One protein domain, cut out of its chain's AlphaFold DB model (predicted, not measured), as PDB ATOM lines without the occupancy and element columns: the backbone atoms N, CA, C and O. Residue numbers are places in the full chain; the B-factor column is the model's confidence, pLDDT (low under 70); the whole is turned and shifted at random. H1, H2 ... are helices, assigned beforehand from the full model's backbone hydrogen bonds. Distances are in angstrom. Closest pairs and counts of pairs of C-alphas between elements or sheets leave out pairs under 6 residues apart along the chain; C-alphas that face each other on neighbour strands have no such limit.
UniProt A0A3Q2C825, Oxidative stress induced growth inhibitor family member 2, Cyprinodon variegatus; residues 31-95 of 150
ATOM      1  N   THR A  31      71.919  11.254  35.241       93.62
ATOM      2  CA  THR A  31      71.241  12.554  35.275       93.62
ATOM      3  C   THR A  31      71.482  13.352  36.556       93.62
ATOM      4  O   THR A  31      71.105  14.520  36.596       93.62
ATOM      5  N   ALA A  32      72.056  12.742  37.597       93.75
ATOM      6  CA  ALA A  32      72.483  13.445  38.808       93.75
ATOM      7  C   ALA A  32      73.871  14.101  38.664       93.75
ATOM      8  O   ALA A  32      74.289  14.845  39.550       93.75
ATOM      9  N   THR A  33      74.583  13.831  37.568       93.88
ATOM     10  CA  THR A  33      75.934  14.341  37.314       93.88
ATOM     11  C   THR A  33      75.934  15.425  36.241       93.88
ATOM     12  O   THR A  33      75.018  15.522  35.422       93.88
ATOM     13  N   VAL A  34      76.983  16.248  36.237       95.00
ATOM     14  CA  VAL A  34      77.232  17.252  35.198       95.00
ATOM     15  C   VAL A  34      78.587  16.962  34.576       95.00
ATOM     16  O   VAL A  34      79.588  16.862  35.280       95.00
ATOM     17  N   HIS A  35      78.614  16.827  33.253       95.81
ATOM     18  CA  HIS A  35      79.852  16.584  32.527       95.81
ATOM     19  C   HIS A  35      80.593  17.917  32.279       95.81
ATOM     20  O   HIS A  35      79.950  18.885  31.865       95.81
ATOM     21  N   PRO A  36      81.924  18.000  32.488       94.38
ATOM     22  CA  PRO A  36      82.678  19.256  32.387       94.38
ATOM     23  C   PRO A  36      82.730  19.844  30.969       94.38
ATOM     24  O   PRO A  36      82.839  21.055  30.814       94.38
ATOM     25  N   ASN A  37      82.628  19.012  29.928       95.38
ATOM     26  CA  ASN A  37      82.420  19.483  28.556       95.38
ATOM     27  C   ASN A  37      80.929  19.833  28.346       95.38
ATOM     28  O   ASN A  37      80.111  18.906  28.303       95.38
ATOM     29  N   PRO A  38      80.563  21.123  28.172       95.81
ATOM     30  CA  PRO A  38      79.169  21.556  28.076       95.81
ATOM     31  C   PRO A  38      78.482  21.112  26.778       95.81
ATOM     32  O   PRO A  38      77.267  20.909  26.772       95.81
ATOM     33  N   ILE A  39      79.240  20.936  25.689       97.12
ATOM     34  CA  ILE A  39      78.705  20.458  24.409       97.12
ATOM     35  C   ILE A  39      78.314  18.991  24.560       97.12
ATOM     36  O   ILE A  39      77.160  18.642  24.317       97.12
ATOM     37  N   LEU A  40      79.240  18.153  25.038       96.81
ATOM     38  CA  LEU A  40      78.955  16.740  25.290       96.81
ATOM     39  C   LEU A  40      77.817  16.579  26.307       96.81
ATOM     40  O   LEU A  40      76.906  15.789  26.083       96.81
ATOM     41  N   TYR A  41      77.819  17.369  27.385       97.25
ATOM     42  CA  TYR A  41      76.747  17.348  28.379       97.25
ATOM     43  C   TYR A  41      75.371  17.599  27.751       97.25
ATOM     44  O   TYR A  41      74.429  16.856  28.020       97.25
ATOM     45  N   ARG A  42      75.253  18.605  26.876       97.12
ATOM     46  CA  ARG A  42      73.999  18.896  26.171       97.12
ATOM     47  C   ARG A  42      73.553  17.717  25.305       97.12
ATOM     48  O   ARG A  42      72.396  17.324  25.411       97.12
ATOM     49  N   LYS A  43      74.468  17.120  24.535       97.31
ATOM     50  CA  LYS A  43      74.177  15.943  23.696       97.31
ATOM     51  C   LYS A  43      73.679  14.756  24.527       97.31
ATOM     52  O   LYS A  43      72.672  14.140  24.195       97.31
ATOM     53  N   LEU A  44      74.327  14.480  25.661       96.81
ATOM     54  CA  LEU A  44      73.929  13.405  26.581       96.81
ATOM     55  C   LEU A  44      72.520  13.614  27.162       96.81
ATOM     56  O   LEU A  44      71.798  12.646  27.406       96.81
ATOM     57  N   GLN A  45      72.107  14.868  27.378       96.31
ATOM     58  CA  GLN A  45      70.779  15.187  27.910       96.31
ATOM     59  C   GLN A  45      69.648  14.898  26.915       96.31
ATOM     60  O   GLN A  45      68.551  14.539  27.352       96.31
ATOM     61  N   GLU A  46      69.903  15.009  25.608       96.25
ATOM     62  CA  GLU A  46      68.901  14.787  24.552       96.25
ATOM     63  C   GLU A  46      68.344  13.356  24.583       96.25
ATOM     64  O   GLU A  46      67.137  13.149  24.454       96.25
ATOM     65  N   ALA A  47      69.205  12.369  24.854       94.56
ATOM     66  CA  ALA A  47      68.863  10.947  24.858       94.56
ATOM     67  C   ALA A  47      69.148  10.250  26.203       94.56
ATOM     68  O   ALA A  47      69.394   9.047  26.252       94.56
ATOM     69  N   LYS A  48      69.048  10.968  27.332       94.06
ATOM     70  CA  LYS A  48      69.381  10.464  28.688       94.06
ATOM     71  C   LYS A  48      68.669   9.175  29.143       94.06
ATOM     72  O   LYS A  48      69.070   8.551  30.124       94.06
ATOM     73  N   HIS A  49      67.578   8.801  28.478       94.50
ATOM     74  CA  HIS A  49      66.789   7.601  28.766       94.50
ATOM     75  C   HIS A  49      67.214   6.378  27.935       94.50
ATOM     76  O   HIS A  49      66.705   5.286  28.177       94.50
ATOM     77  N   ILE A  50      68.147   6.548  26.996       95.50
ATOM     78  CA  ILE A  50      68.670   5.512  26.101       95.50
ATOM     79  C   ILE A  50      70.084   5.127  26.574       95.50
ATOM     80  O   ILE A  50      70.846   6.017  26.966       95.50
ATOM     81  N   PRO A  51      70.476   3.839  26.561       95.25
ATOM     82  CA  PRO A  51      71.861   3.443  26.813       95.25
ATOM     83  C   PRO A  51      72.847   4.149  25.884       95.25
ATOM     84  O   PRO A  51      72.583   4.261  24.693       95.25
ATOM     85  N   ILE A  52      74.029   4.517  26.378       95.94
ATOM     86  CA  ILE A  52      75.090   5.122  25.553       95.94
ATOM     87  C   ILE A  52      75.454   4.219  24.366       95.94
ATOM     88  O   ILE A  52      75.627   4.700  23.255       95.94
ATOM     89  N   THR A  53      75.493   2.898  24.578       92.81
ATOM     90  CA  THR A  53      75.786   1.899  23.532       92.81
ATOM     91  C   THR A  53      74.728   1.811  22.430       92.81
ATOM     92  O   THR A  53      74.953   1.134  21.435       92.81
ATOM     93  N   GLU A  54      73.559   2.417  22.634       94.38
ATOM     94  CA  GLU A  54      72.420   2.403  21.704       94.38
ATOM     95  C   GLU A  54      72.096   3.809  21.170       94.38
ATOM     96  O   GLU A  54      71.140   3.988  20.419       94.38
ATOM     97  N   GLN A  55      72.893   4.813  21.543       95.56
ATOM     98  CA  GLN A  55      72.843   6.154  20.968       95.56
ATOM     99  C   GLN A  55      73.785   6.252  19.760       95.56
ATOM    100  O   GLN A  55      74.639   5.392  19.542       95.56
ATOM    101  N   ALA A  56      73.655   7.329  18.981       95.12
ATOM    102  CA  ALA A  56      74.597   7.647  17.911       95.12
ATOM    103  C   ALA A  56      75.952   8.056  18.516       95.12
ATOM    104  O   ALA A  56      76.177   9.223  18.844       95.12
ATOM    105  N   MET A  57      76.847   7.084  18.706       93.88
ATOM    106  CA  MET A  57      78.149   7.311  19.337       93.88
ATOM    107  C   MET A  57      79.016   8.261  18.512       93.88
ATOM    108  O   MET A  57      79.715   9.078  19.095       93.88
ATOM    109  N   GLU A  58      78.911   8.235  17.182       93.50
ATOM    110  CA  GLU A  58      79.606   9.175  16.301       93.50
ATOM    111  C   GLU A  58      79.229  10.619  16.642       93.50
ATOM    112  O   GLU A  58      80.118  11.445  16.823       93.50
ATOM    113  N   TYR A  59      77.930  10.892  16.825       96.12
ATOM    114  CA  TYR A  59      77.420  12.206  17.218       96.12
ATOM    115  C   TYR A  59      77.909  12.622  18.609       96.12
ATOM    116  O   TYR A  59      78.318  13.767  18.810       96.12
ATOM    117  N   LEU A  60      77.897  11.701  19.576       96.94
ATOM    118  CA  LEU A  60      78.410  11.967  20.925       96.94
ATOM    119  C   LEU A  60      79.920  12.245  20.922       96.94
ATOM    120  O   LEU A  60      80.385  13.080  21.694       96.94
ATOM    121  N   SER A  61      80.675  11.583  20.046       96.12
ATOM    122  CA  SER A  61      82.130  11.712  19.945       96.12
ATOM    123  C   SER A  61      82.611  12.943  19.170       96.12
ATOM    124  O   SER A  61      83.807  13.232  19.195       96.12
ATOM    125  N   GLU A  62      81.741  13.663  18.456       95.25
ATOM    126  CA  GLU A  62      82.159  14.823  17.657       95.25
ATOM    127  C   GLU A  62      82.868  15.883  18.509       95.25
ATOM    128  O   GLU A  62      82.319  16.388  19.493       95.25
ATOM    129  N   GLY A  63      84.071  16.267  18.077       91.38
ATOM    130  CA  GLY A  63      84.877  17.291  18.740       91.38
ATOM    131  C   GLY A  63      85.528  16.832  20.046       91.38
ATOM    132  O   GLY A  63      86.092  17.668  20.749       91.38
ATOM    133  N   LEU A  64      85.457  15.541  20.388       93.69
ATOM    134  CA  LEU A  64      86.257  14.984  21.474       93.69
ATOM    135  C   LEU A  64      87.679  14.705  20.987       93.69
ATOM    136  O   LEU A  64      87.891  14.098  19.938       93.69
ATOM    137  N   GLU A  65      88.649  15.119  21.791       89.81
ATOM    138  CA  GLU A  65      90.069  14.868  21.573       89.81
ATOM    139  C   GLU A  65      90.600  13.983  22.700       89.81
ATOM    140  O   GLU A  65      90.151  14.075  23.842       89.81
ATOM    141  N   GLY A  66      91.549  13.107  22.380       84.62
ATOM    142  CA  GLY A  66      92.135  12.200  23.355       84.62
ATOM    143  C   GLY A  66      93.288  11.393  22.775       84.62
ATOM    144  O   GLY A  66      93.708  11.578  21.632       84.62
ATOM    145  N   ARG A  67      93.804  10.462  23.575       81.81
ATOM    146  CA  ARG A  67      95.007   9.672  23.246       81.81
ATOM    147  C   ARG A  67      94.774   8.555  22.222       81.81
ATOM    148  O   ARG A  67      95.732   7.953  21.739       81.81
ATOM    149  N   SER A  68      93.519   8.264  21.886       86.25
ATOM    150  CA  SER A  68      93.135   7.211  20.944       86.25
ATOM    151  C   SER A  68      92.638   7.791  19.624       86.25
ATOM    152  O   SER A  68      91.942   8.798  19.593       86.25
ATOM    153  N   ARG A  69      92.936   7.103  18.515       87.31
ATOM    154  CA  ARG A  69      92.339   7.403  17.201       87.31
ATOM    155  C   ARG A  69      90.922   6.843  17.050       87.31
ATOM    156  O   ARG A  69      90.273   7.106  16.044       87.31
ATOM    157  N   ASN A  70      90.460   6.036  18.008       90.25
ATOM    158  CA  ASN A  70      89.107   5.502  18.010       90.25
ATOM    159  C   ASN A  70      88.171   6.476  18.759       90.25
ATOM    160  O   ASN A  70      88.299   6.592  19.980       90.25
ATOM    161  N   PRO A  71      87.208   7.124  18.075       91.69
ATOM    162  CA  PRO A  71      86.311   8.105  18.691       91.69
ATOM    163  C   PRO A  71      85.408   7.507  19.777       91.69
ATOM    164  O   PRO A  71      85.045   8.204  20.724       91.69
ATOM    165  N   VAL A  72      85.072   6.217  19.682       90.94
ATOM    166  CA  VAL A  72      84.286   5.517  20.708       90.94
ATOM    167  C   VAL A  72      85.127   5.304  21.962       90.94
ATOM    168  O   VAL A  72      84.630   5.483  23.068       90.94
ATOM    169  N   ALA A  73      86.414   4.977  21.803       90.06
ATOM    170  CA  ALA A  73      87.322   4.860  22.940       90.06
ATOM    171  C   ALA A  73      87.448   6.205  23.667       90.06
ATOM    172  O   ALA A  73      87.207   6.254  24.864       90.06
ATOM    173  N   VAL A  74      87.694   7.297  22.928       92.75
ATOM    174  CA  VAL A  74      87.776   8.658  23.496       92.75
ATOM    175  C   VAL A  74      86.475   9.061  24.200       92.75
ATOM    176  O   VAL A  74      86.510   9.677  25.264       92.75
ATOM    177  N   LEU A  75      85.316   8.688  23.651       95.06
ATOM    178  CA  LEU A  75      84.025   8.949  24.285       95.06
ATOM    179  C   LEU A  75      83.893   8.231  25.629       95.06
ATOM    180  O   LEU A  75      83.616   8.881  26.635       95.06
ATOM    181  N   PHE A  76      84.094   6.912  25.669       92.69
ATOM    182  CA  PHE A  76      84.001   6.157  26.925       92.69
ATOM    183  C   PHE A  76      85.043   6.610  27.941       92.69
ATOM    184  O   PHE A  76      84.729   6.706  29.126       92.69
ATOM    185  N   ASP A  77      86.227   6.968  27.462       90.62
ATOM    186  CA  ASP A  77      87.286   7.550  28.261       90.62
ATOM    187  C   ASP A  77      86.825   8.846  28.951       90.62
ATOM    188  O   ASP A  77      86.899   8.979  30.174       90.62
ATOM    189  N   THR A  78      86.249   9.767  28.178       92.94
ATOM    190  CA  THR A  78      85.733  11.049  28.683       92.94
ATOM    191  C   THR A  78      84.540  10.848  29.633       92.94
ATOM    192  O   THR A  78      84.365  11.614  30.576       92.94
ATOM    193  N   LEU A  79      83.724   9.808  29.429       94.31
ATOM    194  CA  LEU A  79      82.554   9.518  30.267       94.31
ATOM    195  C   LEU A  79      82.903   8.821  31.593       94.31
ATOM    196  O   LEU A  79      82.219   9.036  32.599       94.31
ATOM    197  N   LEU A  80      83.927   7.965  31.598       91.38
ATOM    198  CA  LEU A  80      84.376   7.232  32.787       91.38
ATOM    199  C   LEU A  80      85.346   8.061  33.634       91.38
ATOM    200  O   LEU A  80      85.235   8.053  34.858       91.38
ATOM    201  N   HIS A  81      86.244   8.811  32.992       90.38
ATOM    202  CA  HIS A  81      87.237   9.653  33.660       90.38
ATOM    203  C   HIS A  81      87.320  11.033  32.990       90.38
ATOM    204  O   HIS A  81      88.276  11.323  32.260       90.38
ATOM    205  N   PRO A  82      86.327  11.915  33.224       91.69
ATOM    206  CA  PRO A  82      86.309  13.232  32.601       91.69
ATOM    207  C   PRO A  82      87.604  14.006  32.874       91.69
ATOM    208  O   PRO A  82      88.058  14.087  34.012       91.69
ATOM    209  N   ASN A  83      88.195  14.593  31.830       89.00
ATOM    210  CA  ASN A  83      89.419  15.405  31.886       89.00
ATOM    211  C   ASN A  83      90.640  14.748  32.567       89.00
ATOM    212  O   ASN A  83      91.568  15.458  32.965       89.00
ATOM    213  N   ALA A  84      90.693  13.421  32.676       86.00
ATOM    214  CA  ALA A  84      91.834  12.750  33.297       86.00
ATOM    215  C   ALA A  84      93.150  12.927  32.509       86.00
ATOM    216  O   ALA A  84      94.222  12.922  33.110       86.00
ATOM    217  N   ASP A  85      93.088  13.209  31.202       82.50
ATOM    218  CA  ASP A  85      94.258  13.594  30.388       82.50
ATOM    219  C   ASP A  85      94.890  14.929  30.832       82.50
ATOM    220  O   ASP A  85      96.083  15.152  30.632       82.50
ATOM    221  N   PHE A  86      94.118  15.793  31.498       83.62
ATOM    222  CA  PHE A  86      94.597  17.038  32.108       83.62
ATOM    223  C   PHE A  86      94.964  16.867  33.594       83.62
ATOM    224  O   PHE A  86      95.234  17.851  34.282       83.62
ATOM    225  N   GLY A  87      94.958  15.631  34.106       83.19
ATOM    226  CA  GLY A  87      95.289  15.313  35.497       83.19
ATOM    227  C   GLY A  87      94.156  15.544  36.502       83.19
ATOM    228  O   GLY A  87      94.411  15.511  37.705       83.19
ATOM    229  N   TYR A  88      92.920  15.775  36.043       85.75
ATOM    230  CA  TYR A  88      91.761  15.848  36.936       85.75
ATOM    231  C   TYR A  88      91.264  14.456  37.341       85.75
ATOM    232  O   TYR A  88      91.458  13.472  36.633       85.75
ATOM    233  N   ASP A  89      90.577  14.400  38.481       84.00
ATOM    234  CA  ASP A  89      90.032  13.177  39.077       84.00
ATOM    235  C   ASP A  89      88.522  13.343  39.305       84.00
ATOM    236  O   ASP A  89      88.037  13.422  40.435       84.00
ATOM    237  N   PHE A  90      87.778  13.524  38.209       87.19
ATOM    238  CA  PHE A  90      86.320  13.643  38.256       87.19
ATOM    239  C   PHE A  90      85.657  12.260  38.329       87.19
ATOM    240  O   PHE A  90      86.149  11.311  37.714       87.19
ATOM    241  N   PRO A  91      84.519  12.130  39.037       87.94
ATOM    242  CA  PRO A  91      83.773  10.881  39.062       87.94
ATOM    243  C   PRO A  91      83.196  10.547  37.672       87.94
ATOM    244  O   PRO A  91      82.919  11.461  36.885       87.94
ATOM    245  N   PRO A  92      82.952   9.256  37.380       90.81
ATOM    246  CA  PRO A  92      82.289   8.843  36.150       90.81
ATOM    247  C   PRO A  92      80.880   9.438  36.059       90.81
ATOM    248  O   PRO A  92      80.152   9.510  37.050       90.81
ATOM    249  N   VAL A  93      80.459   9.793  34.844       95.06
ATOM    250  CA  VAL A  93      79.102  10.310  34.561       95.06
ATOM    251  C   VAL A  93      78.153   9.224  34.043       95.06
ATOM    252  O   VAL A  93      77.111   9.506  33.443       95.06
ATOM    253  N   LEU A  94      78.529   7.958  34.235       93.94
ATOM    254  CA  LEU A  94      77.775   6.791  33.793       93.94
ATOM    255  C   LEU A  94      77.220   6.004  34.970       93.94
ATOM    256  O   LEU A  94      77.916   5.706  35.937       93.94
ATOM    257  N   LYS A  95      75.979   5.553  34.809       92.81
ATOM    258  CA  LYS A  95      75.327   4.596  35.695       92.81
ATOM    259  C   LYS A  95      74.988   3.327  34.933       92.81
ATOM    260  O   LYS A  95      74.245   3.348  33.951       92.81
TER     261      LYS A  95
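What this domain is: This is residues 31 to 95 of the 150 residues of the protein "Oxidative stress induced growth inhibitor family member 2" of Cyprinodon variegatus (UniProt A0A3Q2C825). Little regular structure is present: three short helices, H1, H2 and H3, sit among loops, with H2 bridging H1 and H3, which are apart. After H3, residues 81 to 95 swing out and fold back, ending near where the printed part begins. The printed part has 65 residues, 24 of them in the helices; the class is all helix, with no named strand. It is compact, radius of gyration of the C-alphas 11.0 A, spanning 30 by 26 by 18 A.

How they stand to each other: The longest helix, H3, residues 71 to 80, touches H2, residues 57 to 61; their closest C-alphas, of Leu 75 and Ser 61, are 5.5 A apart. H2 touches H1, residues 38 to 46; their closest C-alphas, of Leu 60 and Lys 43, are 6.4 A apart. H1 and H3 are apart. In H1, H2 and H3 every O i to N i+4 pair is within hydrogen-bond range.

Where its parts are: H3 measures 14.3 A, ending at C-alpha 80 (84.376, 7.232, 32.787). H1 measures 12.8 A from C-alpha 38 (79.169, 21.556, 28.076); H2 measures 6.0 A.

The domain as a whole: The C-alphas farthest apart, of His 49 and Gly 87, are 30.3 A apart. The printed part has no cut; both links are short. No printed residue is under 70 in pLDDT.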